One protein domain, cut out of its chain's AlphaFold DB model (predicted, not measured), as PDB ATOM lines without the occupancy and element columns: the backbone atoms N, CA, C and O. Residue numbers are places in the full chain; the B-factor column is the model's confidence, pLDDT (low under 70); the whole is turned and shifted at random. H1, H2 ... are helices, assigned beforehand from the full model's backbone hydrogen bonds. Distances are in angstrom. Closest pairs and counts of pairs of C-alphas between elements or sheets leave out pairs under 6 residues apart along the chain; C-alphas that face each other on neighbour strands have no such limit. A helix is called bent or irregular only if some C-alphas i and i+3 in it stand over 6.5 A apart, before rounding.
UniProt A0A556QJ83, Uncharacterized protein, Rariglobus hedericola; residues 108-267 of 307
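This is residues 108 to 267 of the 307 residues of an uncharacterized protein of Rariglobus hedericola (UniProt A0A556QJ83). A long, slender up-and-down bundle of H1b, H2, H3 and H4, each running against the one before; the unnamed link 191 to 207 with short H3 fills the fourth place. The 160 printed residues, all helix in class with four named helices, are loose: radius of gyration of the C-alphas 20.6 A, spans 79 by 21 by 20 A.

Start at residues 108 to 145, assigned by hydrogen bonds as one helix, H1, but bent: C-alphas 116 and 119 are 6.9 A apart, between arms H1a, 108 to 116, and H1b, 119 to 145. H2, residues 156 to 190, forms a hairpin with H1b; closest C-alphas, Ala 139 and Ala 161, 4.7 A. H3, residues 208 to 217, touches H2 at residues 159 to 173 alone; closest C-alphas, Ala 169 and Gln 209, 5.0 A. H4, residues 220 to 267, touches H1b, opposite ways at a shallow tilt of 5 degrees; closest C-alphas, Arg 140 and Phe 227, 6.5 A. H2 and H4 are apart. Every O i to N i+4 pair is within hydrogen-bond range in H1b and H2; in H1a 4 of 5, H3 3 of 6, H4 41 of 44.

Find C-alpha 108 at (71.585, -13.401, -42.322); H1b spans 39.5 A, H2 51.3 A. H4 runs 67.3 A to C-alpha 267 at (79.799, -2.038, -36.759).

The farthest C-alphas, Gln 150 and Tyr 267, are 78.8 A apart. The printed part has no cut, the link H2 to H3 is long, and no printed residue is under 70.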
ATOM      1  N   GLY A 108      72.751 -14.279 -42.340       86.31
ATOM      2  CA  GLY A 108      71.585 -13.401 -42.322       86.31
ATOM      3  C   GLY A 108      71.202 -12.900 -43.712       86.31
ATOM      4  O   GLY A 108      70.041 -12.970 -44.094       86.31
ATOM      5  N   LEU A 109      72.185 -12.468 -44.506       87.38
ATOM      6  CA  LEU A 109      71.956 -12.042 -45.888       87.38
ATOM      7  C   LEU A 109      71.496 -13.191 -46.794       87.38
ATOM      8  O   LEU A 109      70.573 -13.010 -47.580       87.38
ATOM      9  N   ALA A 110      72.085 -14.381 -46.657       85.19
ATOM     10  CA  ALA A 110      71.656 -15.553 -47.422       85.19
ATOM     11  C   ALA A 110      70.199 -15.955 -47.109       85.19
ATOM     12  O   ALA A 110      69.464 -16.377 -48.001       85.19
ATOM     13  N   ALA A 111      69.750 -15.775 -45.862       81.50
ATOM     14  CA  ALA A 111      68.359 -16.013 -45.484       81.50
ATOM     15  C   ALA A 111      67.384 -15.030 -46.162       81.50
ATOM     16  O   ALA A 111      66.266 -15.419 -46.495       81.50
ATOM     17  N   ILE A 112      67.810 -13.790 -46.441       80.19
ATOM     18  CA  ILE A 112      67.019 -12.817 -47.218       80.19
ATOM     19  C   ILE A 112      66.825 -13.300 -48.654       80.19
ATOM     20  O   ILE A 112      65.714 -13.233 -49.180       80.19
ATOM     21  N   ASP A 113      67.874 -13.830 -49.283       75.88
ATOM     22  CA  ASP A 113      67.787 -14.358 -50.649       75.88
ATOM     23  C   ASP A 113      66.815 -15.550 -50.723       75.88
ATOM     24  O   ASP A 113      66.066 -15.694 -51.697       75.88
ATOM     25  N   ASN A 114      66.720 -16.342 -49.649       74.75
ATOM     26  CA  ASN A 114      65.756 -17.439 -49.530       74.75
ATOM     27  C   ASN A 114      64.290 -16.956 -49.492       74.75
ATOM     28  O   ASN A 114      63.390 -17.719 -49.865       74.75
ATOM     29  N   LEU A 115      64.023 -15.694 -49.125       82.38
ATOM     30  CA  LEU A 115      62.672 -15.114 -49.143       82.38
ATOM     31  C   LEU A 115      62.117 -14.967 -50.570       82.38
ATOM     32  O   LEU A 115      60.900 -14.946 -50.754       82.38
ATOM     33  N   THR A 116      62.970 -14.929 -51.599       79.50
ATOM     34  CA  THR A 116      62.532 -14.768 -53.000       79.50
ATOM     35  C   THR A 116      61.677 -15.935 -53.503       79.50
ATOM     36  O   THR A 116      60.813 -15.755 -54.361       79.50
ATOM     37  N   ALA A 117      61.863 -17.133 -52.939       82.31
ATOM     38  CA  ALA A 117      61.104 -18.331 -53.291       82.31
ATOM     39  C   ALA A 117      59.763 -18.450 -52.546       82.31
ATOM     40  O   ALA A 117      59.003 -19.391 -52.798       82.31
ATOM     41  N   TRP A 118      59.484 -17.544 -51.605       86.00
ATOM     42  CA  TRP A 118      58.297 -17.597 -50.758       86.00
ATOM     43  C   TRP A 118      57.002 -17.216 -51.487       86.00
ATOM     44  O   TRP A 118      56.052 -17.996 -51.407       86.00
ATOM     45  N   PRO A 119      56.940 -16.127 -52.285       87.75
ATOM     46  CA  PRO A 119      55.725 -15.779 -53.024       87.75
ATOM     47  C   PRO A 119      55.264 -16.905 -53.954       87.75
ATOM     48  O   PRO A 119      54.092 -17.263 -53.959       87.75
ATOM     49  N   ALA A 120      56.196 -17.543 -54.668       88.69
ATOM     50  CA  ALA A 120      55.886 -18.668 -55.549       88.69
ATOM     51  C   ALA A 120      55.306 -19.878 -54.793       88.69
ATOM     52  O   ALA A 120      54.471 -20.604 -55.331       88.69
ATOM     53  N   LEU A 121      55.732 -20.103 -53.546       89.31
ATOM     54  CA  LEU A 121      55.171 -21.151 -52.696       89.31
ATOM     55  C   LEU A 121      53.745 -20.804 -52.244       89.31
ATOM     56  O   LEU A 121      52.874 -21.669 -52.278       89.31
ATOM     57  N   LEU A 122      53.495 -19.544 -51.878       89.69
ATOM     58  CA  LEU A 122      52.157 -19.077 -51.504       89.69
ATOM     59  C   LEU A 122      51.171 -19.141 -52.678       89.69
ATOM     60  O   LEU A 122      50.020 -19.518 -52.476       89.69
ATOM     61  N   GLU A 123      51.614 -18.842 -53.902       90.94
ATOM     62  CA  GLU A 123      50.787 -18.998 -55.109       90.94
ATOM     63  C   GLU A 123      50.436 -20.467 -55.381       90.94
ATOM     64  O   GLU A 123      49.293 -20.790 -55.704       90.94
ATOM     65  N   ARG A 124      51.393 -21.389 -55.205       91.44
ATOM     66  CA  ARG A 124      51.129 -22.832 -55.330       91.44
ATOM     67  C   ARG A 124      50.111 -23.321 -54.305       91.44
ATOM     68  O   ARG A 124      49.206 -24.074 -54.660       91.44
ATOM     69  N   LEU A 125      50.253 -22.885 -53.056       91.56
ATOM     70  CA  LEU A 125      49.318 -23.204 -51.982       91.56
ATOM     71  C   LEU A 125      47.911 -22.666 -52.295       91.56
ATOM     72  O   LEU A 125      46.933 -23.393 -52.146       91.56
ATOM     73  N   HIS A 126      47.814 -21.425 -52.778       92.44
ATOM     74  CA  HIS A 126      46.548 -20.816 -53.182       92.44
ATOM     75  C   HIS A 126      45.869 -21.606 -54.307       92.44
ATOM     76  O   HIS A 126      44.711 -21.995 -54.174       92.44
ATOM     77  N   ALA A 127      46.616 -21.973 -55.351       93.06
ATOM     78  CA  ALA A 127      46.091 -22.795 -56.438       93.06
ATOM     79  C   ALA A 127      45.547 -24.154 -55.950       93.06
ATOM     80  O   ALA A 127      44.553 -24.651 -56.483       93.06
ATOM     81  N   LYS A 128      46.174 -24.750 -54.924       93.81
ATOM     82  CA  LYS A 128      45.711 -26.005 -54.313       93.81
ATOM     83  C   LYS A 128      44.466 -25.833 -53.446       93.81
ATOM     84  O   LYS A 128      43.621 -26.727 -53.451       93.81
ATOM     85  N   LEU A 129      44.307 -24.698 -52.764       92.69
ATOM     86  CA  LEU A 129      43.049 -24.367 -52.084       92.69
ATOM     87  C   LEU A 129      41.893 -24.264 -53.082       92.69
ATOM     88  O   LEU A 129      40.858 -24.894 -52.870       92.69
ATOM     89  N   ASP A 130      42.092 -23.561 -54.198       92.62
ATOM     90  CA  ASP A 130      41.072 -23.413 -55.244       92.62
ATOM     91  C   ASP A 130      40.695 -24.746 -55.891       92.62
ATOM     92  O   ASP A 130      39.542 -24.977 -56.273       92.62
ATOM     93  N   GLU A 131      41.683 -25.620 -56.088       94.88
ATOM     94  CA  GLU A 131      41.471 -26.970 -56.602       94.88
ATOM     95  C   GLU A 131      40.636 -27.796 -55.616       94.88
ATOM     96  O   GLU A 131      39.665 -28.444 -56.021       94.88
ATOM     97  N   LEU A 132      40.949 -27.717 -54.318       95.19
ATOM     98  CA  LEU A 132      40.210 -28.441 -53.289       95.19
ATOM     99  C   LEU A 132      38.779 -27.920 -53.149       95.19
ATOM    100  O   LEU A 132      37.848 -28.718 -53.059       95.19
ATOM    101  N   LEU A 133      38.585 -26.600 -53.172       94.06
ATOM    102  CA  LEU A 133      37.265 -25.980 -53.107       94.06
ATOM    103  C   LEU A 133      36.370 -26.487 -54.247       94.06
ATOM    104  O   LEU A 133      35.235 -26.908 -54.014       94.06
ATOM    105  N   ARG A 134      36.899 -26.520 -55.477       93.88
ATOM    106  CA  ARG A 134      36.189 -27.056 -56.648       93.88
ATOM    107  C   ARG A 134      35.847 -28.536 -56.481       93.88
ATOM    108  O   ARG A 134      34.691 -28.912 -56.687       93.88
ATOM    109  N   ALA A 135      36.813 -29.351 -56.059       94.19
ATOM    110  CA  ALA A 135      36.602 -30.780 -55.836       94.19
ATOM    111  C   ALA A 135      35.563 -31.051 -54.731       94.19
ATOM    112  O   ALA A 135      34.738 -31.955 -54.863       94.19
ATOM    113  N   LEU A 136      35.544 -30.243 -53.666       93.38
ATOM    114  CA  LEU A 136      34.569 -30.358 -52.581       93.38
ATOM    115  C   LEU A 136      33.157 -29.988 -53.013       93.38
ATOM    116  O   LEU A 136      32.211 -30.677 -52.637       93.38
ATOM    117  N   VAL A 137      32.994 -28.930 -53.810       91.56
ATOM    118  CA  VAL A 137      31.681 -28.545 -54.346       91.56
ATOM    119  C   VAL A 137      31.121 -29.654 -55.238       91.56
ATOM    120  O   VAL A 137      29.944 -30.006 -55.120       91.56
ATOM    121  N   GLU A 138      31.958 -30.248 -56.090       92.06
ATOM    122  CA  GLU A 138      31.570 -31.393 -56.916       92.06
ATOM    123  C   GLU A 138      31.176 -32.599 -56.050       92.06
ATOM    124  O   GLU A 138      30.080 -33.142 -56.214       92.06
ATOM    125  N   ALA A 139      32.016 -32.970 -55.079       91.12
ATOM    126  CA  ALA A 139      31.754 -34.073 -54.157       91.12
ATOM    127  C   ALA A 139      30.454 -33.868 -53.367       91.12
ATOM    128  O   ALA A 139      29.651 -34.793 -53.260       91.12
ATOM    129  N   ARG A 140      30.195 -32.647 -52.886       90.12
ATOM    130  CA  ARG A 140      28.960 -32.281 -52.182       90.12
ATOM    131  C   ARG A 140      27.729 -32.468 -53.065       90.12
ATOM    132  O   ARG A 140      26.746 -33.075 -52.641       90.12
ATOM    133  N   ASN A 141      27.774 -31.969 -54.299       89.38
ATOM    134  CA  ASN A 141      26.651 -32.065 -55.233       89.38
ATOM    135  C   ASN A 141      26.372 -33.523 -55.640       89.38
ATOM    136  O   ASN A 141      25.211 -33.937 -55.733       89.38
ATOM    137  N   MET A 142      27.426 -34.322 -55.827       89.38
ATOM    138  CA  MET A 142      27.305 -35.752 -56.122       89.38
ATOM    139  C   MET A 142      26.807 -36.548 -54.915       89.38
ATOM    140  O   MET A 142      25.984 -37.444 -55.077       89.38
ATOM    141  N   ALA A 143      27.238 -36.204 -53.699       86.25
ATOM    142  CA  ALA A 143      26.765 -36.850 -52.480       86.25
ATOM    143  C   ALA A 143      25.270 -36.600 -52.235       86.25
ATOM    144  O   ALA A 143      24.543 -37.534 -51.905       86.25
ATOM    145  N   ALA A 144      24.795 -35.370 -52.458       82.56
ATOM    146  CA  ALA A 144      23.384 -35.024 -52.294       82.56
ATOM    147  C   ALA A 144      22.473 -35.698 -53.340       82.56
ATOM    148  O   ALA A 144      21.394 -36.179 -53.000       82.56
ATOM    149  N   SER A 145      22.898 -35.749 -54.608       82.62
ATOM    150  CA  SER A 145      22.109 -36.338 -55.707       82.62
ATOM    151  C   SER A 145      22.233 -37.863 -55.814       82.62
ATOM    152  O   SER A 145      21.311 -38.530 -56.276       82.62
ATOM    153  N   GLY A 146      23.361 -38.424 -55.377       79.50
ATOM    154  CA  GLY A 146      23.702 -39.841 -55.481       79.50
ATOM    155  C   GLY A 146      23.385 -40.679 -54.244       79.50
ATOM    156  O   GLY A 146      23.844 -41.816 -54.169       79.50
ATOM    157  N   TYR A 147      22.659 -40.153 -53.257       80.88
ATOM    158  CA  TYR A 147      22.337 -40.902 -52.042       80.88
ATOM    159  C   TYR A 147      21.153 -41.862 -52.251       80.88
ATOM    160  O   TYR A 147      20.037 -41.448 -52.570       80.88
ATOM    161  N   ASP A 148      21.384 -43.159 -52.036       81.44
ATOM    162  CA  ASP A 148      20.351 -44.195 -52.079       81.44
ATOM    163  C   ASP A 148      19.682 -44.307 -50.702       81.44
ATOM    164  O   ASP A 148      20.181 -44.992 -49.805       81.44
ATOM    165  N   TRP A 149      18.532 -43.645 -50.535       77.69
ATOM    166  CA  TRP A 149      17.752 -43.656 -49.290       77.69
ATOM    167  C   TRP A 149      17.294 -45.052 -48.863       77.69
ATOM    168  O   TRP A 149      17.137 -45.295 -47.669       77.69
ATOM    169  N   GLN A 150      17.092 -45.975 -49.809       79.19
ATOM    170  CA  GLN A 150      16.637 -47.332 -49.500       79.19
ATOM    171  C   GLN A 150      17.765 -48.187 -48.922       79.19
ATOM    172  O   GLN A 150      17.516 -49.076 -48.111       79.19
ATOM    173  N   ARG A 151      19.008 -47.924 -49.341       77.69
ATOM    174  CA  ARG A 151      20.196 -48.666 -48.898       77.69
ATOM    175  C   ARG A 151      21.083 -47.897 -47.922       77.69
ATOM    176  O   ARG A 151      22.075 -48.456 -47.464       77.69
ATOM    177  N   GLY A 152      20.750 -46.641 -47.630       76.25
ATOM    178  CA  GLY A 152      21.487 -45.778 -46.708       76.25
ATOM    179  C   GLY A 152      22.942 -45.545 -47.119       76.25
ATOM    180  O   GLY A 152      23.815 -45.520 -46.258       76.25
ATOM    181  N   ARG A 153      23.230 -45.457 -48.425       81.19
ATOM    182  CA  ARG A 153      24.610 -45.390 -48.939       81.19
ATOM    183  C   ARG A 153      24.765 -44.431 -50.113       81.19
ATOM    184  O   ARG A 153      23.835 -44.227 -50.890       81.19
ATOM    185  N   LEU A 154      25.976 -43.903 -50.269       84.56
ATOM    186  CA  LEU A 154      26.375 -43.083 -51.411       84.56
ATOM    187  C   LEU A 154      26.555 -43.934 -52.676       84.56
ATOM    188  O   LEU A 154      27.012 -45.080 -52.614       84.56
ATOM    189  N   SER A 155      26.215 -43.363 -53.831       87.38
ATOM    190  CA  SER A 155      26.474 -43.972 -55.134       87.38
ATOM    191  C   SER A 155      27.980 -44.109 -55.408       87.38
ATOM    192  O   SER A 155      28.792 -43.376 -54.835       87.38
ATOM    193  N   PRO A 156      28.388 -45.012 -56.320       88.19
ATOM    194  CA  PRO A 156      29.783 -45.120 -56.747       88.19
ATOM    195  C   PRO A 156      30.361 -43.790 -57.251       88.19
ATOM    196  O   PRO A 156      31.447 -43.409 -56.836       88.19
ATOM    197  N   ALA A 157      29.597 -43.032 -58.046       87.88
ATOM    198  CA  ALA A 157      30.028 -41.733 -58.568       87.88
ATOM    199  C   ALA A 157      30.251 -40.685 -57.460       87.88
ATOM    200  O   ALA A 157      31.190 -39.893 -57.533       87.88
ATOM    201  N   ALA A 158      29.420 -40.692 -56.409       87.38
ATOM    202  CA  ALA A 158      29.624 -39.832 -55.246       87.38
ATOM    203  C   ALA A 158      30.891 -40.215 -54.474       87.38
ATOM    204  O   ALA A 158      31.649 -39.338 -54.066       87.38
ATOM    205  N   ASN A 159      31.158 -41.516 -54.320       88.44
ATOM    206  CA  ASN A 159      32.400 -41.978 -53.706       88.44
ATOM    207  C   ASN A 159      33.626 -41.566 -54.530       88.44
ATOM    208  O   ASN A 159      34.553 -41.012 -53.949       88.44
ATOM    209  N   GLU A 160      33.601 -41.718 -55.857       92.06
ATOM    210  CA  GLU A 160      34.692 -41.273 -56.736       92.06
ATOM    211  C   GLU A 160      34.953 -39.763 -56.642       92.06
ATOM    212  O   GLU A 160      36.105 -39.331 -56.636       92.06
ATOM    213  N   ALA A 161      33.902 -38.941 -56.547       92.38
ATOM    214  CA  ALA A 161      34.057 -37.499 -56.356       92.38
ATOM    215  C   ALA A 161      34.692 -37.167 -54.992       92.38
ATOM    216  O   ALA A 161      35.558 -36.296 -54.909       92.38
ATOM    217  N   ILE A 162      34.323 -37.902 -53.937       92.06
ATOM    218  CA  ILE A 162      34.966 -37.788 -52.619       92.06
ATOM    219  C   ILE A 162      36.434 -38.240 -52.680       92.06
ATOM    220  O   ILE A 162      37.275 -37.571 -52.089       92.06
ATOM    221  N   ASP A 163      36.771 -39.313 -53.406       94.06
ATOM    222  CA  ASP A 163      38.168 -39.757 -53.575       94.06
ATOM    223  C   ASP A 163      39.016 -38.694 -54.287       94.06
ATOM    224  O   ASP A 163      40.155 -38.444 -53.889       94.06
ATOM    225  N   ARG A 164      38.458 -38.010 -55.298       94.06
ATOM    226  CA  ARG A 164      39.127 -36.869 -55.945       94.06
ATOM    227  C   ARG A 164      39.391 -35.737 -54.954       94.06
ATOM    228  O   ARG A 164      40.514 -35.247 -54.887       94.06
ATOM    229  N   ALA A 165      38.391 -35.346 -54.162       94.44
ATOM    230  CA  ALA A 165      38.564 -34.315 -53.137       94.44
ATOM    231  C   ALA A 165      39.599 -34.723 -52.076       94.44
ATOM    232  O   ALA A 165      40.418 -33.903 -51.670       94.44
ATOM    233  N   LEU A 166      39.611 -35.995 -51.669       94.88
ATOM    234  CA  LEU A 166      40.572 -36.540 -50.711       94.88
ATOM    235  C   LEU A 166      42.012 -36.500 -51.246       94.88
ATOM    236  O   LEU A 166      42.923 -36.131 -50.506       94.88
ATOM    237  N   LEU A 167      42.220 -36.809 -52.528       95.50
ATOM    238  CA  LEU A 167      43.531 -36.696 -53.172       95.50
ATOM    239  C   LEU A 167      44.044 -35.250 -53.166       95.50
ATOM    240  O   LEU A 167      45.197 -35.006 -52.812       95.50
ATOM    241  N   VAL A 168      43.196 -34.289 -53.538       95.62
ATOM    242  CA  VAL A 168      43.585 -32.871 -53.545       95.62
ATOM    243  C   VAL A 168      43.835 -32.370 -52.121       95.62
ATOM    244  O   VAL A 168      44.778 -31.620 -51.887       95.62
ATOM    245  N   ALA A 169      43.049 -32.829 -51.146       94.69
ATOM    246  CA  ALA A 169      43.240 -32.492 -49.740       94.69
ATOM    247  C   ALA A 169      44.567 -33.004 -49.182       94.69
ATOM    248  O   ALA A 169      45.241 -32.277 -48.459       94.69
ATOM    249  N   HIS A 170      44.963 -34.219 -49.562       94.38
ATOM    250  CA  HIS A 170      46.273 -34.755 -49.222       94.38
ATOM    251  C   HIS A 170      47.400 -33.870 -49.775       94.38
ATOM    252  O   HIS A 170      48.284 -33.463 -49.027       94.38
ATOM    253  N   GLN A 171      47.319 -33.486 -51.053       94.69
ATOM    254  CA  GLN A 171      48.298 -32.581 -51.672       94.69
ATOM    255  C   GLN A 171      48.330 -31.204 -50.997       94.69
ATOM    256  O   GLN A 171      49.395 -30.615 -50.835       94.69
ATOM    257  N   LEU A 172      47.175 -30.673 -50.586       93.69
ATOM    258  CA  LEU A 172      47.108 -29.414 -49.849       93.69
ATOM    259  C   LEU A 172      47.785 -29.525 -48.474       93.69
ATOM    260  O   LEU A 172      48.558 -28.641 -48.106       93.69
ATOM    261  N   ASP A 173      47.521 -30.600 -47.727       92.88
ATOM    262  CA  ASP A 173      48.164 -30.851 -46.434       92.88
ATOM    263  C   ASP A 173      49.700 -30.999 -46.602       92.88
ATOM    264  O   ASP A 173      50.466 -30.493 -45.777       92.88
ATOM    265  N   GLU A 174      50.178 -31.607 -47.697       92.81
ATOM    266  CA  GLU A 174      51.607 -31.653 -48.054       92.81
ATOM    267  C   GLU A 174      52.201 -30.261 -48.326       92.81
ATOM    268  O   GLU A 174      53.286 -29.952 -47.826       92.81
ATOM    269  N   GLU A 175      51.504 -29.394 -49.065       92.00
ATOM    270  CA  GLU A 175      51.955 -28.016 -49.318       92.00
ATOM    271  C   GLU A 175      51.994 -27.185 -48.025       92.00
ATOM    272  O   GLU A 175      52.947 -26.438 -47.795       92.00
ATOM    273  N   VAL A 176      51.013 -27.350 -47.130       91.62
ATOM    274  CA  VAL A 176      51.020 -26.718 -45.798       91.62
ATOM    275  C   VAL A 176      52.243 -27.165 -44.990       91.62
ATOM    276  O   VAL A 176      52.936 -26.335 -44.392       91.62
ATOM    277  N   ASN A 177      52.557 -28.461 -45.005       92.12
ATOM    278  CA  ASN A 177      53.752 -28.993 -44.353       92.12
ATOM    279  C   ASN A 177      55.041 -28.460 -44.991       92.12
ATOM    280  O   ASN A 177      55.994 -28.148 -44.277       92.12
ATOM    281  N   LEU A 178      55.075 -28.298 -46.316       90.94
ATOM    282  CA  LEU A 178      56.211 -27.710 -47.020       90.94
ATOM    283  C   LEU A 178      56.440 -26.253 -46.594       90.94
ATOM    284  O   LEU A 178      57.578 -25.896 -46.272       90.94
ATOM    285  N   VAL A 179      55.384 -25.434 -46.535       90.94
ATOM    286  CA  VAL A 179      55.436 -24.049 -46.027       90.94
ATOM    287  C   VAL A 179      56.008 -24.019 -44.613       90.94
ATOM    288  O   VAL A 179      56.992 -23.322 -44.360       90.94
ATOM    289  N   ASN A 180      55.468 -24.841 -43.712       91.75
ATOM    290  CA  ASN A 180      55.931 -24.910 -42.326       91.75
ATOM    291  C   ASN A 180      57.388 -25.377 -42.215       91.75
ATOM    292  O   ASN A 180      58.175 -24.757 -41.505       91.75
ATOM    293  N   SER A 181      57.793 -26.385 -42.991       91.75
ATOM    294  CA  SER A 181      59.180 -26.872 -43.000       91.75
ATOM    295  C   SER A 181      60.182 -25.811 -43.468       91.75
ATOM    296  O   SER A 181      61.320 -25.766 -42.996       91.75
ATOM    297  N   ARG A 182      59.774 -24.931 -44.391       89.94
ATOM    298  CA  ARG A 182      60.607 -23.813 -44.840       89.94
ATOM    299  C   ARG A 182      60.661 -22.692 -43.809       89.94
ATOM    300  O   ARG A 182      61.738 -22.134 -43.625       89.94
ATOM    301  N   ALA A 183      59.556 -22.399 -43.123       90.31
ATOM    302  CA  ALA A 183      59.563 -21.466 -41.998       90.31
ATOM    303  C   ALA A 183      60.509 -21.951 -40.881       90.31
ATOM    304  O   ALA A 183      61.302 -21.166 -40.364       90.31
ATOM    305  N   ASP A 184      60.504 -23.253 -40.587       91.62
ATOM    306  CA  ASP A 184      61.393 -23.868 -39.594       91.62
ATOM    307  C   ASP A 184      62.860 -23.807 -40.016       91.62
ATOM    308  O   ASP A 184      63.727 -23.446 -39.220       91.62
ATOM    309  N   ARG A 185      63.150 -24.118 -41.284       89.44
ATOM    310  CA  ARG A 185      64.506 -23.990 -41.826       89.44
ATOM    311  C   ARG A 185      65.004 -22.553 -41.724       89.44
ATOM    312  O   ARG A 185      66.103 -22.335 -41.230       89.44
ATOM    313  N   HIS A 186      64.179 -21.593 -42.130       90.06
ATOM    314  CA  HIS A 186      64.507 -20.178 -42.026       90.06
ATOM    315  C   HIS A 186      64.788 -19.778 -40.572       90.06
ATOM    316  O   HIS A 186      65.806 -19.150 -40.308       90.06
ATOM    317  N   GLN A 187      63.953 -20.197 -39.614       90.19
ATOM    318  CA  GLN A 187      64.189 -19.951 -38.186       90.19
ATOM    319  C   GLN A 187      65.550 -20.488 -37.716       90.19
ATOM    320  O   GLN A 187      66.247 -19.806 -36.968       90.19
ATOM    321  N   MET A 188      65.938 -21.687 -38.155       88.19
ATOM    322  CA  MET A 188      67.236 -22.277 -37.808       88.19
ATOM    323  C   MET A 188      68.409 -21.527 -38.453       88.19
ATOM    324  O   MET A 188      69.453 -21.374 -37.827       88.19
ATOM    325  N   GLU A 189      68.245 -21.037 -39.683       87.00
ATOM    326  CA  GLU A 189      69.277 -20.288 -40.413       87.00
ATOM    327  C   GLU A 189      69.581 -18.922 -39.773       87.00
ATOM    328  O   GLU A 189      70.738 -18.486 -39.785       87.00
ATOM    329  N   ILE A 190      68.569 -18.269 -39.187       88.44
ATOM    330  CA  ILE A 190      68.675 -16.898 -38.657       88.44
ATOM    331  C   ILE A 190      68.860 -16.815 -37.137       88.44
ATOM    332  O   ILE A 190      68.988 -15.715 -36.607       88.44
ATOM    333  N   LEU A 191      68.857 -17.942 -36.417       87.81
ATOM    334  CA  LEU A 191      68.810 -17.961 -34.946       87.81
ATOM    335  C   LEU A 191      69.936 -17.141 -34.291       87.81
ATOM    336  O   LEU A 191      69.695 -16.408 -33.336       87.81
ATOM    337  N   ASP A 192      71.143 -17.234 -34.848       85.62
ATOM    338  CA  ASP A 192      72.345 -16.550 -34.357       85.62
ATOM    339  C   ASP A 192      72.731 -15.345 -35.230       85.62
ATOM    340  O   ASP A 192      73.906 -14.971 -35.307       85.62
ATOM    341  N   THR A 193      71.779 -14.780 -35.975       87.88
ATOM    342  CA  THR A 193      72.017 -13.649 -36.879       87.88
ATOM    343  C   THR A 193      71.299 -12.392 -36.383       87.88
ATOM    344  O   THR A 193      70.388 -12.470 -35.556       87.88
ATOM    345  N   PRO A 194      71.664 -11.196 -36.882       82.19
ATOM    346  CA  PRO A 194      70.971  -9.952 -36.532       82.19
ATOM    347  C   PRO A 194      69.462  -9.964 -36.835       82.19
ATOM    348  O   PRO A 194      68.719  -9.151 -36.298       82.19
ATOM    349  N   GLN A 195      69.012 -10.879 -37.695       86.44
ATOM    350  CA  GLN A 195      67.636 -11.010 -38.162       86.44
ATOM    351  C   GLN A 195      66.806 -12.019 -37.346       86.44
ATOM    352  O   GLN A 195      65.649 -12.249 -37.689       86.44
ATOM    353  N   ALA A 196      67.342 -12.594 -36.259       87.12
ATOM    354  CA  ALA A 196      66.697 -13.651 -35.466       87.12
ATOM    355  C   ALA A 196      65.260 -13.335 -34.999       87.12
ATOM    356  O   ALA A 196      64.449 -14.241 -34.812       87.12
ATOM    357  N   ALA A 197      64.927 -12.053 -34.823       84.50
ATOM    358  CA  ALA A 197      63.598 -11.610 -34.400       84.50
ATOM    359  C   ALA A 197      62.533 -11.671 -35.515       84.50
ATOM    360  O   ALA A 197      61.337 -11.657 -35.225       84.50
ATOM    361  N   ALA A 198      62.940 -11.728 -36.784       86.88
ATOM    362  CA  ALA A 198      62.051 -11.651 -37.935       86.88
ATOM    363  C   ALA A 198      61.820 -13.040 -38.538       86.88
ATOM    364  O   ALA A 198      62.447 -13.422 -39.526       86.88
ATOM    365  N   LEU A 199      60.920 -13.806 -37.921       87.62
ATOM    366  CA  LEU A 199      60.602 -15.176 -38.320       87.62
ATOM    367  C   LEU A 199      59.545 -15.225 -39.424       87.62
ATOM    368  O   LEU A 199      58.569 -14.477 -39.396       87.62
ATOM    369  N   LEU A 200      59.707 -16.169 -40.354       87.69
ATOM    370  CA  LEU A 200      58.666 -16.471 -41.325       87.69
ATOM    371  C   LEU A 200      57.424 -17.041 -40.623       87.69
ATOM    372  O   LEU A 200      57.547 -17.873 -39.718       87.69
ATOM    373  N   PRO A 201      56.225 -16.614 -41.039       87.19
ATOM    374  CA  PRO A 201      54.986 -17.095 -40.455       87.19
ATOM    375  C   PRO A 201      54.713 -18.556 -40.842       87.19
ATOM    376  O   PRO A 201      55.072 -19.020 -41.926       87.19
ATOM    377  N   ARG A 202      54.036 -19.277 -39.944       88.94
ATOM    378  CA  ARG A 202      53.583 -20.656 -40.159       88.94
ATOM    379  C   ARG A 202      52.120 -20.697 -40.589       88.94
ATOM    380  O   ARG A 202      51.327 -19.835 -40.217       88.94
ATOM    381  N   MET A 203      51.767 -21.754 -41.308       87.00
ATOM    382  CA  MET A 203      50.395 -22.111 -41.645       87.00
ATOM    383  C   MET A 203      49.747 -22.966 -40.554       87.00
ATOM    384  O   MET A 203      50.384 -23.904 -40.055       87.00
ATOM    385  N   PRO A 204      48.467 -22.719 -40.221       85.44
ATOM    386  CA  PRO A 204      47.714 -23.614 -39.360       85.44
ATOM    387  C   PRO A 204      47.518 -24.973 -40.047       85.44
ATOM    388  O   PRO A 204      47.112 -25.052 -41.206       85.44
ATOM    389  N   VAL A 205      47.797 -26.053 -39.315       86.81
ATOM    390  CA  VAL A 205      47.606 -27.425 -39.799       86.81
ATOM    391  C   VAL A 205      46.164 -27.843 -39.527       86.81
ATOM    392  O   VAL A 205      45.769 -28.035 -38.377       86.81
ATOM    393  N   VAL A 206      45.371 -27.953 -40.591       84.56
ATOM    394  CA  VAL A 206      43.933 -28.257 -40.509       84.56
ATOM    395  C   VAL A 206      43.644 -29.758 -40.621       84.56
ATOM    396  O   VAL A 206      42.720 -30.246 -39.961       84.56
ATOM    397  N   GLY A 207      44.424 -30.482 -41.433       88.31
ATOM    398  CA  GLY A 207      44.227 -31.906 -41.710       88.31
ATOM    399  C   GLY A 207      42.978 -32.155 -42.554       88.31
ATOM    400  O   GLY A 207      42.045 -32.834 -42.109       88.31
ATOM    401  N   PHE A 208      42.926 -31.568 -43.753       90.56
ATOM    402  CA  PHE A 208      41.760 -31.671 -44.635       90.56
ATOM    403  C   PHE A 208      41.499 -33.108 -45.084       90.56
ATOM    404  O   PHE A 208      40.335 -33.506 -45.164       90.56
ATOM    405  N   GLN A 209      42.554 -33.900 -45.294       92.00
ATOM    406  CA  GLN A 209      42.432 -35.309 -45.664       92.00
ATOM    407  C   GLN A 209      41.555 -36.080 -44.665       92.00
ATOM    408  O   GLN A 209      40.555 -36.684 -45.050       92.00
ATOM    409  N   VAL A 210      41.885 -35.999 -43.371       90.56
ATOM    410  CA  VAL A 210      41.179 -36.721 -42.297       90.56
ATOM    411  C   VAL A 210      39.714 -36.282 -42.203       90.56
ATOM    412  O   VAL A 210      38.818 -37.095 -41.969       90.56
ATOM    413  N   ARG A 211      39.449 -34.987 -42.404       89.44
ATOM    414  CA  ARG A 211      38.090 -34.430 -42.354       89.44
ATOM    415  C   ARG A 211      37.233 -34.895 -43.525       89.44
ATOM    416  O   ARG A 211      36.083 -35.271 -43.316       89.44
ATOM    417  N   ILE A 212      37.786 -34.906 -44.735       90.50
ATOM    418  CA  ILE A 212      37.076 -35.363 -45.937       90.50
ATOM    419  C   ILE A 212      36.850 -36.873 -45.889       90.50
ATOM    420  O   ILE A 212      35.769 -37.339 -46.241       90.50
ATOM    421  N   GLU A 213      37.812 -37.641 -45.377       89.88
ATOM    422  CA  GLU A 213      37.657 -39.086 -45.190       89.88
ATOM    423  C   GLU A 213      36.486 -39.415 -44.256       89.88
ATOM    424  O   GLU A 213      35.662 -40.288 -44.549       89.88
ATOM    425  N   ARG A 214      36.340 -38.640 -43.173       88.50
ATOM    426  CA  ARG A 214      35.249 -38.796 -42.208       88.50
ATOM    427  C   ARG A 214      33.867 -38.661 -42.845       88.50
ATOM    428  O   ARG A 214      32.948 -39.333 -42.379       88.50
ATOM    429  N   VAL A 215      33.707 -37.877 -43.915       86.56
ATOM    430  CA  VAL A 215      32.414 -37.671 -44.598       86.56
ATOM    431  C   VAL A 215      31.759 -38.997 -44.991       86.56
ATOM    432  O   VAL A 215      30.544 -39.137 -44.888       86.56
ATOM    433  N   ARG A 216      32.553 -40.012 -45.348       81.31
ATOM    434  CA  ARG A 216      32.062 -41.346 -45.739       81.31
ATOM    435  C   ARG A 216      31.379 -42.118 -44.613       81.31
ATOM    436  O   ARG A 216      30.638 -43.058 -44.876       81.31
ATOM    437  N   THR A 217      31.656 -41.739 -43.371       83.19
ATOM    438  CA  THR A 217      31.139 -42.402 -42.166       83.19
ATOM    439  C   THR A 217      29.911 -41.706 -41.584       83.19
ATOM    440  O   THR A 217      29.289 -42.233 -40.665       83.19
ATOM    441  N   LEU A 218      29.566 -40.525 -42.105       83.81
ATOM    442  CA  LEU A 218      28.487 -39.689 -41.593       83.81
ATOM    443  C   LEU A 218      27.143 -40.052 -42.228       83.81
ATOM    444  O   LEU A 218      27.064 -40.494 -43.376       83.81
ATOM    445  N   ILE A 219      26.057 -39.799 -41.496       82.88
ATOM    446  CA  ILE A 219      24.708 -39.858 -42.069       82.88
ATOM    447  C   ILE A 219      24.485 -38.671 -43.014       82.88
ATOM    448  O   ILE A 219      25.073 -37.607 -42.839       82.88
ATOM    449  N   ILE A 220      23.588 -38.803 -43.992       79.06
ATOM    450  CA  ILE A 220      23.397 -37.788 -45.047       79.06
ATOM    451  C   ILE A 220      23.108 -36.366 -44.523       79.06
ATOM    452  O   ILE A 220      23.574 -35.387 -45.105       79.06
ATOM    453  N   ALA A 221      22.398 -36.238 -43.395       78.88
ATOM    454  CA  ALA A 221      22.137 -34.947 -42.752       78.88
ATOM    455  C   ALA A 221      23.420 -34.283 -42.213       78.88
ATOM    456  O   ALA A 221      23.556 -33.062 -42.240       78.88
ATOM    457  N   GLU A 222      24.376 -35.091 -41.754       85.81
ATOM    458  CA  GLU A 222      25.673 -34.650 -41.242       85.81
ATOM    459  C   GLU A 222      26.692 -34.439 -42.367       85.81
ATOM    460  O   GLU A 222      27.509 -33.529 -42.271       85.81
ATOM    461  N   VAL A 223      26.611 -35.213 -43.457       84.94
ATOM    462  CA  VAL A 223      27.467 -35.074 -44.651       84.94
ATOM    463  C   VAL A 223      27.422 -33.647 -45.193       84.94
ATOM    464  O   VAL A 223      28.461 -33.022 -45.401       84.94
ATOM    465  N   GLN A 224      26.218 -33.101 -45.380       83.94
ATOM    466  CA  GLN A 224      26.049 -31.751 -45.916       83.94
ATOM    467  C   GLN A 224      26.604 -30.681 -44.964       83.94
ATOM    468  O   GLN A 224      27.234 -29.720 -45.407       83.94
ATOM    469  N   ALA A 225      26.386 -30.855 -43.658       87.69
ATOM    470  CA  ALA A 225      26.914 -29.955 -42.640       87.69
ATOM    471  C   ALA A 225      28.448 -29.998 -42.591       87.69
ATOM    472  O   ALA A 225      29.084 -28.952 -42.484       87.69
ATOM    473  N   GLU A 226      29.051 -31.180 -42.717       90.06
ATOM    474  CA  GLU A 226      30.505 -31.335 -42.698       90.06
ATOM    475  C   GLU A 226      31.159 -30.750 -43.954       90.06
ATOM    476  O   GLU A 226      32.154 -30.040 -43.835       90.06
ATOM    477  N   PHE A 227      30.569 -30.928 -45.144       90.38
ATOM    478  CA  PHE A 227      31.048 -30.240 -46.349       90.38
ATOM    479  C   PHE A 227      31.021 -28.716 -46.197       90.38
ATOM    480  O   PHE A 227      31.979 -28.047 -46.588       90.38
ATOM    481  N   ASN A 228      29.953 -28.161 -45.614       89.44
ATOM    482  CA  ASN A 228      29.862 -26.720 -45.373       89.44
ATOM    483  C   ASN A 228      30.937 -26.254 -44.382       89.44
ATOM    484  O   ASN A 228      31.627 -25.284 -44.675       89.44
ATOM    485  N   ARG A 229      31.164 -26.988 -43.284       91.44
ATOM    486  CA  ARG A 229      32.251 -26.682 -42.336       91.44
ATOM    487  C   ARG A 229      33.620 -26.696 -43.007       91.44
ATOM    488  O   ARG A 229      34.399 -25.775 -42.807       91.44
ATOM    489  N   ILE A 230      33.922 -27.718 -43.809       92.69
ATOM    490  CA  ILE A 230      35.203 -27.804 -44.528       92.69
ATOM    491  C   ILE A 230      35.353 -26.616 -45.492       92.69
ATOM    492  O   ILE A 230      36.423 -26.019 -45.567       92.69
ATOM    493  N   THR A 231      34.273 -26.239 -46.181       90.94
ATOM    494  CA  THR A 231      34.250 -25.085 -47.094       90.94
ATOM    495  C   THR A 231      34.504 -23.770 -46.350       90.94
ATOM    496  O   THR A 231      35.334 -22.978 -46.784       90.94
ATOM    497  N   GLU A 232      33.854 -23.550 -45.204       91.06
ATOM    498  CA  GLU A 232      34.078 -22.373 -44.353       91.06
ATOM    499  C   GLU A 232      35.525 -22.311 -43.847       91.06
ATOM    500  O   GLU A 232      36.140 -21.247 -43.838       91.06
ATOM    501  N   MET A 233      36.104 -23.459 -43.478       90.62
ATOM    502  CA  MET A 233      37.507 -23.542 -43.064       90.62
ATOM    503  C   MET A 233      38.472 -23.197 -44.204       90.62
ATOM    504  O   MET A 233      39.482 -22.546 -43.951       90.62
ATOM    505  N   LEU A 234      38.176 -23.611 -45.440       90.12
ATOM    506  CA  LEU A 234      38.976 -23.244 -46.613       90.12
ATOM    507  C   LEU A 234      38.892 -21.752 -46.912       90.12
ATOM    508  O   LEU A 234      39.931 -21.132 -47.112       90.12
ATOM    509  N   ALA A 235      37.690 -21.175 -46.867       87.62
ATOM    510  CA  ALA A 235      37.497 -19.740 -47.055       87.62
ATOM    511  C   ALA A 235      38.261 -18.928 -45.997       87.62
ATOM    512  O   ALA A 235      38.966 -17.980 -46.329       87.62
ATOM    513  N   LEU A 236      38.209 -19.349 -44.727       87.50
ATOM    514  CA  LEU A 236      38.985 -18.716 -43.661       87.50
ATOM    515  C   LEU A 236      40.495 -18.822 -43.919       87.50
ATOM    516  O   LEU A 236      41.229 -17.855 -43.709       87.50
ATOM    517  N   LEU A 237      40.970 -19.985 -44.371       86.62
ATOM    518  CA  LEU A 237      42.384 -20.217 -44.667       86.62
ATOM    519  C   LEU A 237      42.878 -19.378 -45.853       86.62
ATOM    520  O   LEU A 237      44.018 -18.917 -45.844       86.62
ATOM    521  N   GLU A 238      42.028 -19.154 -46.848       86.25
ATOM    522  CA  GLU A 238      42.303 -18.280 -47.983       86.25
ATOM    523  C   GLU A 238      42.346 -16.804 -47.552       86.25
ATOM    524  O   GLU A 238      43.366 -16.134 -47.738       86.25
ATOM    525  N   GLU A 239      41.278 -16.320 -46.912       82.44
ATOM    526  CA  GLU A 239      41.100 -14.907 -46.565       82.44
ATOM    527  C   GLU A 239      42.077 -14.444 -45.480       82.44
ATOM    528  O   GLU A 239      42.680 -13.379 -45.594       82.44
ATOM    529  N   THR A 240      42.265 -15.240 -44.427       77.56
ATOM    530  CA  THR A 240      43.104 -14.848 -43.281       77.56
ATOM    531  C   THR A 240      44.477 -15.501 -43.306       77.56
ATOM    532  O   THR A 240      45.468 -14.861 -42.955       77.56
ATOM    533  N   GLY A 241      44.562 -16.755 -43.756       78.88
ATOM    534  CA  GLY A 241      45.817 -17.496 -43.815       78.88
ATOM    535  C   GLY A 241      46.716 -16.974 -44.928       78.88
ATOM    536  O   GLY A 241      47.760 -16.395 -44.646       78.88
ATOM    537  N   ILE A 242      46.319 -17.125 -46.194       84.56
ATOM    538  CA  ILE A 242      47.182 -16.754 -47.327       84.56
ATOM    539  C   ILE A 242      47.435 -15.247 -47.389       84.56
ATOM    540  O   ILE A 242      48.588 -14.838 -47.543       84.56
ATOM    541  N   ALA A 243      46.401 -14.412 -47.258       81.31
ATOM    542  CA  ALA A 243      46.599 -12.962 -47.293       81.31
ATOM    543  C   ALA A 243      47.471 -12.483 -46.119       81.31
ATOM    544  O   ALA A 243      48.423 -11.726 -46.322       81.31
ATOM    545  N   GLY A 244      47.214 -12.994 -44.908       84.44
ATOM    546  CA  GLY A 244      48.010 -12.685 -43.719       84.44
ATOM    547  C   GLY A 244      49.462 -13.151 -43.837       84.44
ATOM    548  O   GLY A 244      50.375 -12.439 -43.421       84.44
ATOM    549  N   LEU A 245      49.704 -14.307 -44.465       86.25
ATOM    550  CA  LEU A 245      51.051 -14.794 -44.757       86.25
ATOM    551  C   LEU A 245      51.805 -13.888 -45.724       86.25
ATOM    552  O   LEU A 245      52.984 -13.627 -45.489       86.25
ATOM    553  N   ARG A 246      51.163 -13.425 -46.805       86.69
ATOM    554  CA  ARG A 246      51.796 -12.510 -47.771       86.69
ATOM    555  C   ARG A 246      52.262 -11.243 -47.060       86.69
ATOM    556  O   ARG A 246      53.446 -10.928 -47.080       86.69
ATOM    557  N   GLU A 247      51.355 -10.608 -46.325       87.50
ATOM    558  CA  GLU A 247      51.645  -9.386 -45.576       87.50
ATOM    559  C   GLU A 247      52.735  -9.602 -44.508       87.50
ATOM    560  O   GLU A 247      53.653  -8.795 -44.354       87.50
ATOM    561  N   ALA A 248      52.679 -10.716 -43.774       87.25
ATOM    562  CA  ALA A 248      53.705 -11.062 -42.797       87.25
ATOM    563  C   ALA A 248      55.073 -11.320 -43.447       87.25
ATOM    564  O   ALA A 248      56.088 -10.925 -42.879       87.25
ATOM    565  N   THR A 249      55.116 -11.909 -44.643       88.31
ATOM    566  CA  THR A 249      56.367 -12.123 -45.390       88.31
ATOM    567  C   THR A 249      56.987 -10.798 -45.813       88.31
ATOM    568  O   THR A 249      58.187 -10.598 -45.626       88.31
ATOM    569  N   ASP A 250      56.179  -9.869 -46.326       88.38
ATOM    570  CA  ASP A 250      56.657  -8.545 -46.723       88.38
ATOM    571  C   ASP A 250      57.225  -7.784 -45.521       88.38
ATOM    572  O   ASP A 250      58.315  -7.210 -45.600       88.38
ATOM    573  N   ARG A 251      56.547  -7.856 -44.367       89.62
ATOM    574  CA  ARG A 251      57.063  -7.305 -43.104       89.62
ATOM    575  C   ARG A 251      58.396  -7.930 -42.708       89.62
ATOM    576  O   ARG A 251      59.320  -7.199 -42.370       89.62
ATOM    577  N   VAL A 252      58.523  -9.255 -42.775       90.56
ATOM    578  CA  VAL A 252      59.784  -9.953 -42.479       90.56
ATOM    579  C   VAL A 252      60.895  -9.455 -43.403       90.56
ATOM    580  O   VAL A 252      61.957  -9.082 -42.915       90.56
ATOM    581  N   ALA A 253      60.650  -9.345 -44.710       88.38
ATOM    582  CA  ALA A 253      61.644  -8.844 -45.658       88.38
ATOM    583  C   ALA A 253      62.113  -7.414 -45.331       88.38
ATOM    584  O   ALA A 253      63.305  -7.113 -45.441       88.38
ATOM    585  N   VAL A 254      61.202  -6.536 -44.902       90.31
ATOM    586  CA  VAL A 254      61.541  -5.179 -44.445       90.31
ATOM    587  C   VAL A 254      62.406  -5.230 -43.184       90.31
ATOM    588  O   VAL A 254      63.507  -4.682 -43.190       90.31
ATOM    589  N   VAL A 255      61.974  -5.958 -42.149       91.06
ATOM    590  CA  VAL A 255      62.711  -6.056 -40.876       91.06
ATOM    591  C   VAL A 255      64.102  -6.663 -41.077       91.06
ATOM    592  O   VAL A 255      65.067  -6.229 -40.448       91.06
ATOM    593  N   HIS A 256      64.250  -7.633 -41.981       89.06
ATOM    594  CA  HIS A 256      65.551  -8.206 -42.336       89.06
ATOM    595  C   HIS A 256      66.503  -7.169 -42.943       89.06
ATOM    596  O   HIS A 256      67.676  -7.110 -42.558       89.06
ATOM    597  N   ARG A 257      66.019  -6.337 -43.876       87.88
ATOM    598  CA  ARG A 257      66.818  -5.256 -44.480       87.88
ATOM    599  C   ARG A 257      67.221  -4.222 -43.435       87.88
ATOM    600  O   ARG A 257      68.398  -3.876 -43.351       87.88
ATOM    601  N   GLU A 258      66.273  -3.795 -42.607       90.94
ATOM    602  CA  GLU A 258      66.510  -2.833 -41.527       90.94
ATOM    603  C   GLU A 258      67.523  -3.365 -40.508       90.94
ATOM    604  O   GLU A 258      68.469  -2.665 -40.157       90.94
ATOM    605  N   SER A 259      67.390  -4.628 -40.094       90.88
ATOM    606  CA  SER A 259      68.314  -5.272 -39.151       90.88
ATOM    607  C   SER A 259      69.724  -5.396 -39.731       90.88
ATOM    608  O   SER A 259      70.708  -5.179 -39.026       90.88
ATOM    609  N   SER A 260      69.838  -5.690 -41.030       89.62
ATOM    610  CA  SER A 260      71.130  -5.753 -41.727       89.62
ATOM    611  C   SER A 260      71.796  -4.375 -41.784       89.62
ATOM    612  O   SER A 260      72.972  -4.238 -41.451       89.62
ATOM    613  N   GLN A 261      71.032  -3.334 -42.122       90.19
ATOM    614  CA  GLN A 261      71.526  -1.959 -42.143       90.19
ATOM    615  C   GLN A 261      71.916  -1.472 -40.740       90.19
ATOM    616  O   GLN A 261      72.980  -0.878 -40.570       90.19
ATOM    617  N   ALA A 262      71.097  -1.754 -39.724       91.56
ATOM    618  CA  ALA A 262      71.386  -1.415 -38.334       91.56
ATOM    619  C   ALA A 262      72.660  -2.113 -37.831       91.56
ATOM    620  O   ALA A 262      73.475  -1.497 -37.136       91.56
ATOM    621  N   TYR A 263      72.875  -3.370 -38.230       91.88
ATOM    622  CA  TYR A 263      74.095  -4.105 -37.916       91.88
ATOM    623  C   TYR A 263      75.333  -3.443 -38.537       91.88
ATOM    624  O   TYR A 263      76.304  -3.190 -37.824       91.88
ATOM    625  N   LEU A 264      75.280  -3.077 -39.825       92.31
ATOM    626  CA  LEU A 264      76.366  -2.342 -40.486       92.31
ATOM    627  C   LEU A 264      76.660  -1.008 -39.790       92.31
ATOM    628  O   LEU A 264      77.820  -0.700 -39.534       92.31
ATOM    629  N   GLN A 265      75.634  -0.229 -39.437       91.94
ATOM    630  CA  GLN A 265      75.822   1.054 -38.749       91.94
ATOM    631  C   GLN A 265      76.440   0.885 -37.358       91.94
ATOM    632  O   GLN A 265      77.325   1.652 -36.977       91.94
ATOM    633  N   THR A 266      76.026  -0.146 -36.618       91.88
ATOM    634  CA  THR A 266      76.621  -0.480 -35.317       91.88
ATOM    635  C   THR A 266      78.101  -0.818 -35.474       91.88
ATOM    636  O   THR A 266      78.944  -0.305 -34.739       91.88
ATOM    637  N   TYR A 267      78.428  -1.636 -36.474       91.56
ATOM    638  CA  TYR A 267      79.799  -2.038 -36.759       91.56
ATOM    639  C   TYR A 267      80.662  -0.853 -37.228       91.56
ATOM    640  O   TYR A 267      81.794  -0.690 -36.774       91.56
TER     641      TYR A 267